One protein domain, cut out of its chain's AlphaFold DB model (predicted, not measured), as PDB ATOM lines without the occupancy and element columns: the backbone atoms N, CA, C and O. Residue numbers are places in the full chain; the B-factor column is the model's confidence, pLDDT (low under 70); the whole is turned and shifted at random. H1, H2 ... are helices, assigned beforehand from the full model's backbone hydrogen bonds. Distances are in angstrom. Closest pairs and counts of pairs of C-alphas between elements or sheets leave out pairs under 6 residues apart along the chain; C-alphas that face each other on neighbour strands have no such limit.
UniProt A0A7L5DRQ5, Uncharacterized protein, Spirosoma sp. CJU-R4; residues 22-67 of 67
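This is residues 22 to 67 of the 67 residues of an uncharacterized protein of Spirosoma sp. CJU-R4 (UniProt A0A7L5DRQ5). Three short helices, H1, H2 and H3, make a small cluster at one end of the model, and one longer helix, H4, stands free at the other end, on an extended linker with no helix contact. H2 is in the middle of the cluster, between H1 and H3. The printed part has 46 residues with four named helices, in the order H1, H2, H3, H4, and no named strand, and its class is all helix. The whole is loose, with a radius of gyration of the C-alphas of 13.6 A and spans of 32 by 24 by 19 A.

H1 is residues 22 to 26 and begins at C-alpha 22, (-59.334, 18.288, -50.349). H2 is residues 30 to 37 and measures 10.3 A from first to last C-alpha. H3 is residues 41 to 45, 6.6 A long, and ends at C-alpha 45, (-48.881, 12.983, -39.665). H4, the longest helix, is residues 54 to 65, 16.7 A long, and ends at C-alpha 65, (-44.387, 38.715, -48.617).

H1 and H2 only just touch, with 3 pairs of C-alphas within 8 A, and touch only at the corner by their link; the closest C-alphas are those of Ile 24 and Phe 33, 5.8 A apart. H2 and H3 touch, with the C-alphas of Ala 34 and Pro 41 closest at 4.9 A. H1 and H3 are apart. H4 is apart from H1, H2 and H3. In H1, H2, H3 and H4 every O i to N i+4 pair is within hydrogen-bond range.

The two C-alphas farthest apart are those of Gly 28 and Arg 66, 34.6 A. The printed part has no cut and ends at Lys 67, the chain's last residue. The links H1 to H2 and H2 to H3 are tight, H3 to H4 is short, and no link is long. Residues 46 to 67 stand free. The mean pLDDT of the printed part is 71.0, and 26 residues are under 70, among them residues 41 to 51.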
ATOM      1  N   ASP A  22     -58.453  19.207 -49.626       70.50
ATOM      2  CA  ASP A  22     -59.334  18.288 -50.349       70.50
ATOM      3  C   ASP A  22     -58.588  17.517 -51.445       70.50
ATOM      4  O   ASP A  22     -58.792  16.315 -51.598       70.50
ATOM      5  N   GLU A  23     -57.670  18.166 -52.167       67.50
ATOM      6  CA  GLU A  23     -56.823  17.505 -53.169       67.50
ATOM      7  C   GLU A  23     -55.860  16.500 -52.524       67.50
ATOM      8  O   GLU A  23     -55.646  15.409 -53.054       67.50
ATOM      9  N   ILE A  24     -55.311  16.835 -51.353       68.00
ATOM     10  CA  ILE A  24     -54.442  15.950 -50.565       68.00
ATOM     11  C   ILE A  24     -55.214  14.710 -50.100       68.00
ATOM     12  O   ILE A  24     -54.707  13.588 -50.183       68.00
ATOM     13  N   ILE A  25     -56.447  14.898 -49.630       69.62
ATOM     14  CA  ILE A  25     -57.318  13.813 -49.170       69.62
ATOM     15  C   ILE A  25     -57.744  12.939 -50.357       69.62
ATOM     16  O   ILE A  25     -57.596  11.716 -50.294       69.62
ATOM     17  N   ALA A  26     -58.177  13.547 -51.465       69.75
ATOM     18  CA  ALA A  26     -58.580  12.849 -52.686       69.75
ATOM     19  C   ALA A  26     -57.432  12.050 -53.330       69.75
ATOM     20  O   ALA A  26     -57.665  10.989 -53.907       69.75
ATOM     21  N   ALA A  27     -56.184  12.506 -53.180       66.81
ATOM     22  CA  ALA A  27     -54.992  11.793 -53.637       66.81
ATOM     23  C   ALA A  27     -54.627  10.558 -52.784       66.81
ATOM     24  O   ALA A  27     -53.630   9.896 -53.073       66.81
ATOM     25  N   GLY A  28     -55.407  10.226 -51.748       73.31
ATOM     26  CA  GLY A  28     -55.139   9.106 -50.839       73.31
ATOM     27  C   GLY A  28     -54.504   9.523 -49.508       73.31
ATOM     28  O   GLY A  28     -53.877   8.700 -48.838       73.31
ATOM     29  N   GLY A  29     -54.651  10.794 -49.127       73.62
ATOM     30  CA  GLY A  29     -54.227  11.337 -47.839       73.62
ATOM     31  C   GLY A  29     -52.745  11.715 -47.759       73.62
ATOM     32  O   GLY A  29     -51.985  11.661 -48.731       73.62
ATOM     33  N   ALA A  30     -52.316  12.087 -46.551       68.81
ATOM     34  CA  ALA A  30     -50.992  12.651 -46.281       68.81
ATOM     35  C   ALA A  30     -49.821  11.772 -46.771       68.81
ATOM     36  O   ALA A  30     -48.808  12.300 -47.228       68.81
ATOM     37  N   THR A  31     -49.956  10.436 -46.756       65.19
ATOM     38  CA  THR A  31     -48.903   9.525 -47.254       65.19
ATOM     39  C   THR A  31     -48.671   9.656 -48.757       65.19
ATOM     40  O   THR A  31     -47.523   9.676 -49.207       65.19
ATOM     41  N   ALA A  32     -49.746   9.700 -49.542       68.50
ATOM     42  CA  ALA A  32     -49.660   9.786 -50.995       68.50
ATOM     43  C   ALA A  32     -49.176  11.177 -51.425       68.50
ATOM     44  O   ALA A  32     -48.316  11.299 -52.298       68.50
ATOM     45  N   PHE A  33     -49.639  12.212 -50.726       68.56
ATOM     46  CA  PHE A  33     -49.205  13.584 -50.942       68.56
ATOM     47  C   PHE A  33     -47.722  13.815 -50.638       68.56
ATOM     48  O   PHE A  33     -47.011  14.417 -51.442       68.56
ATOM     49  N   ALA A  34     -47.219  13.289 -49.520       68.94
ATOM     50  CA  ALA A  34     -45.797  13.355 -49.196       68.94
ATOM     51  C   ALA A  34     -44.923  12.698 -50.275       68.94
ATOM     52  O   ALA A  34     -43.913  13.265 -50.688       68.94
ATOM     53  N   ARG A  35     -45.347  11.543 -50.808       70.00
ATOM     54  CA  ARG A  35     -44.644  10.877 -51.918       70.00
ATOM     55  C   ARG A  35     -44.646  11.710 -53.203       70.00
ATOM     56  O   ARG A  35     -43.639  11.716 -53.902       70.00
ATOM     57  N   LEU A  36     -45.738  12.416 -53.505       69.31
ATOM     58  CA  LEU A  36     -45.860  13.284 -54.686       69.31
ATOM     59  C   LEU A  36     -45.041  14.577 -54.575       69.31
ATOM     60  O   LEU A  36     -44.537  15.076 -55.578       69.31
ATOM     61  N   THR A  37     -44.914  15.122 -53.368       66.69
ATOM     62  CA  THR A  37     -44.242  16.407 -53.110       66.69
ATOM     63  C   THR A  37     -42.790  16.264 -52.661       66.69
ATOM     64  O   THR A  37     -42.079  17.261 -52.561       66.69
ATOM     65  N   GLY A  38     -42.326  15.036 -52.411       69.38
ATOM     66  CA  GLY A  38     -40.988  14.772 -51.877       69.38
ATOM     67  C   GLY A  38     -40.829  15.152 -50.401       69.38
ATOM     68  O   GLY A  38     -39.707  15.186 -49.898       69.38
ATOM     69  N   HIS A  39     -41.929  15.438 -49.700       71.25
ATOM     70  CA  HIS A  39     -41.929  15.674 -48.261       71.25
ATOM     71  C   HIS A  39     -41.943  14.355 -47.478       71.25
ATOM     72  O   HIS A  39     -42.383  13.321 -47.974       71.25
ATOM     73  N   ASP A  40     -41.458  14.378 -46.234       72.56
ATOM     74  CA  ASP A  40     -41.496  13.209 -45.353       72.56
ATOM     75  C   ASP A  40     -42.941  12.967 -44.868       72.56
ATOM     76  O   ASP A  40     -43.486  13.820 -44.157       72.56
ATOM     77  N   PRO A  41     -43.562  11.814 -45.193       66.38
ATOM     78  CA  PRO A  41     -44.917  11.491 -44.758       66.38
ATOM     79  C   PRO A  41     -45.097  11.587 -43.245       66.38
ATOM     80  O   PRO A  41     -46.137  12.045 -42.779       66.38
ATOM     81  N   LYS A  42     -44.085  11.191 -42.460       68.50
ATOM     82  CA  LYS A  42     -44.175  11.176 -40.993       68.50
ATOM     83  C   LYS A  42     -44.287  12.581 -40.409       68.50
ATOM     84  O   LYS A  42     -44.916  12.755 -39.371       68.50
ATOM     85  N   LYS A  43     -43.719  13.585 -41.083       67.38
ATOM     86  CA  LYS A  43     -43.831  14.989 -40.663       67.38
ATOM     87  C   LYS A  43     -45.231  15.549 -40.894       67.38
ATOM     88  O   LYS A  43     -45.662  16.380 -40.111       67.38
ATOM     89  N   LEU A  44     -45.945  15.065 -41.913       64.62
ATOM     90  CA  LEU A  44     -47.331  15.467 -42.167       64.62
ATOM     91  C   LEU A  44     -48.305  14.856 -41.152       64.62
ATOM     92  O   LEU A  44     -49.230  15.528 -40.719       64.62
ATOM     93  N   TYR A  45     -48.080  13.606 -40.730       58.62
ATOM     94  CA  TYR A  45     -48.881  12.983 -39.665       58.62
ATOM     95  C   TYR A  45     -48.656  13.626 -38.293       58.62
ATOM     96  O   TYR A  45     -49.552  13.607 -37.456       58.62
ATOM     97  N   ASN A  46     -47.479  14.219 -38.089       60.06
ATOM     98  CA  ASN A  46     -47.130  14.962 -36.884       60.06
ATOM     99  C   ASN A  46     -47.452  16.461 -36.985       60.06
ATOM    100  O   ASN A  46     -46.950  17.227 -36.168       60.06
ATOM    101  N   LEU A  47     -48.308  16.896 -37.921       62.91
ATOM    102  CA  LEU A  47     -48.941  18.226 -37.878       62.91
ATOM    103  C   LEU A  47     -49.976  18.312 -36.731       62.91
ATOM    104  O   LEU A  47     -51.071  18.835 -36.895       62.91
ATOM    105  N   GLY A  48     -49.639  17.742 -35.574       57.12
ATOM    106  CA  GLY A  48     -50.324  17.954 -34.315       57.12
ATOM    107  C   GLY A  48     -49.636  19.105 -33.593       57.12
ATOM    108  O   GLY A  48     -48.465  19.005 -33.231       57.12
ATOM    109  N   GLY A  49     -50.372  20.187 -33.406       61.56
ATOM    110  CA  GLY A  49     -49.980  21.384 -32.677       61.56
ATOM    111  C   GLY A  49     -51.233  22.196 -32.378       61.56
ATOM    112  O   GLY A  49     -52.295  21.913 -32.939       61.56
ATOM    113  N   GLU A  50     -51.136  23.172 -31.479       66.38
ATOM    114  CA  GLU A  50     -52.228  24.130 -31.322       66.38
ATOM    115  C   GLU A  50     -52.435  24.863 -32.656       66.38
ATOM    116  O   GLU A  50     -51.450  25.205 -33.322       66.38
ATOM    117  N   PRO A  51     -53.691  25.031 -33.102       65.31
ATOM    118  CA  PRO A  51     -53.963  25.822 -34.288       65.31
ATOM    119  C   PRO A  51     -53.409  27.224 -34.052       65.31
ATOM    120  O   PRO A  51     -53.671  27.821 -33.008       65.31
ATOM    121  N   ILE A  52     -52.633  27.723 -35.014       76.44
ATOM    122  CA  ILE A  52     -52.154  29.102 -34.956       76.44
ATOM    123  C   ILE A  52     -53.365  30.030 -34.936       76.44
ATOM    124  O   ILE A  52     -54.387  29.735 -35.567       76.44
ATOM    125  N   THR A  53     -53.264  31.131 -34.203       81.94
ATOM    126  CA  THR A  53     -54.340  32.123 -34.196       81.94
ATOM    127  C   THR A  53     -54.380  32.870 -35.529       81.94
ATOM    128  O   THR A  53     -53.392  32.913 -36.266       81.94
ATOM    129  N   ASP A  54     -55.520  33.485 -35.844       84.38
ATOM    130  CA  ASP A  54     -55.663  34.287 -37.066       84.38
ATOM    131  C   ASP A  54     -54.612  35.416 -37.127       84.38
ATOM    132  O   ASP A  54     -54.070  35.715 -38.188       84.38
ATOM    133  N   GLU A  55     -54.246  35.977 -35.970       82.56
ATOM    134  CA  GLU A  55     -53.214  37.013 -35.838       82.56
ATOM    135  C   GLU A  55     -51.811  36.486 -36.188       82.56
ATOM    136  O   GLU A  55     -51.038  37.150 -36.882       82.56
ATOM    137  N   GLU A  56     -51.479  35.274 -35.738       78.31
ATOM    138  CA  GLU A  56     -50.209  34.613 -36.054       78.31
ATOM    139  C   GLU A  56     -50.133  34.213 -37.530       78.31
ATOM    140  O   GLU A  56     -49.066  34.306 -38.148       78.31
ATOM    141  N   LEU A  57     -51.263  33.800 -38.110       81.06
ATOM    142  CA  LEU A  57     -51.368  33.493 -39.531       81.06
ATOM    143  C   LEU A  57     -51.124  34.742 -40.384       81.06
ATOM    144  O   LEU A  57     -50.308  34.698 -41.308       81.06
ATOM    145  N   ASP A  58     -51.788  35.853 -40.065       84.38
ATOM    146  CA  ASP A  58     -51.634  37.109 -40.798       84.38
ATOM    147  C   ASP A  58     -50.199  37.642 -40.705       84.38
ATOM    148  O   ASP A  58     -49.609  38.007 -41.727       84.38
ATOM    149  N   ALA A  59     -49.587  37.589 -39.519       84.75
ATOM    150  CA  ALA A  59     -48.190  37.972 -39.328       84.75
ATOM    151  C   ALA A  59     -47.231  37.104 -40.166       84.75
ATOM    152  O   ALA A  59     -46.342  37.628 -40.843       84.75
ATOM    153  N   ALA A  60     -47.433  35.782 -40.186       81.00
ATOM    154  CA  ALA A  60     -46.620  34.870 -40.988       81.00
ATOM    155  C   ALA A  60     -46.777  35.121 -42.500       81.00
ATOM    156  O   ALA A  60     -45.804  35.023 -43.256       81.00
ATOM    157  N   LEU A  61     -47.986  35.470 -42.952       83.56
ATOM    158  CA  LEU A  61     -48.259  35.824 -44.346       83.56
ATOM    159  C   LEU A  61     -47.626  37.162 -44.743       83.56
ATOM    160  O   LEU A  61     -47.161  37.295 -45.878       83.56
ATOM    161  N   GLU A  62     -47.594  38.152 -43.849       85.06
ATOM    162  CA  GLU A  62     -46.883  39.410 -44.092       85.06
ATOM    163  C   GLU A  62     -45.369  39.209 -44.192       85.06
ATOM    164  O   GLU A  62     -44.743  39.724 -45.123       85.06
ATOM    165  N   ASP A  63     -44.782  38.417 -43.296       80.62
ATOM    166  CA  ASP A  63     -43.348  38.120 -43.311       80.62
ATOM    167  C   ASP A  63     -42.930  37.340 -44.563       80.62
ATOM    168  O   ASP A  63     -41.864  37.587 -45.133       80.62
ATOM    169  N   LEU A  64     -43.789  36.441 -45.055       74.50
ATOM    170  CA  LEU A  64     -43.553  35.720 -46.304       74.50
ATOM    171  C   LEU A  64     -43.530  36.655 -47.522       74.50
ATOM    172  O   LEU A  64     -42.753  36.425 -48.443       74.50
ATOM    173  N   LYS A  65     -44.350  37.715 -47.530       73.38
ATOM    174  CA  LYS A  65     -44.387  38.715 -48.617       73.38
ATOM    175  C   LYS A  65     -43.171  39.647 -48.622       73.38
ATOM    176  O   LYS A  65     -42.934  40.309 -49.629       73.38
ATOM    177  N   ARG A  66     -42.442  39.745 -47.506       64.88
ATOM    178  CA  ARG A  66     -41.242  40.590 -47.370       64.88
ATOM    179  C   ARG A  66     -39.950  39.909 -47.839       64.88
ATOM    180  O   ARG A  66     -38.943  40.604 -47.974       64.88
ATOM    181  N   LYS A  67     -39.960  38.592 -48.061       51.44
ATOM    182  CA  LYS A  67     -38.844  37.821 -48.637       51.44
ATOM    183  C   LYS A  67     -38.934  37.733 -50.154       51.44
ATOM    184  O   LYS A  67     -37.850  37.703 -50.773       51.44
TER     185      LYS A  67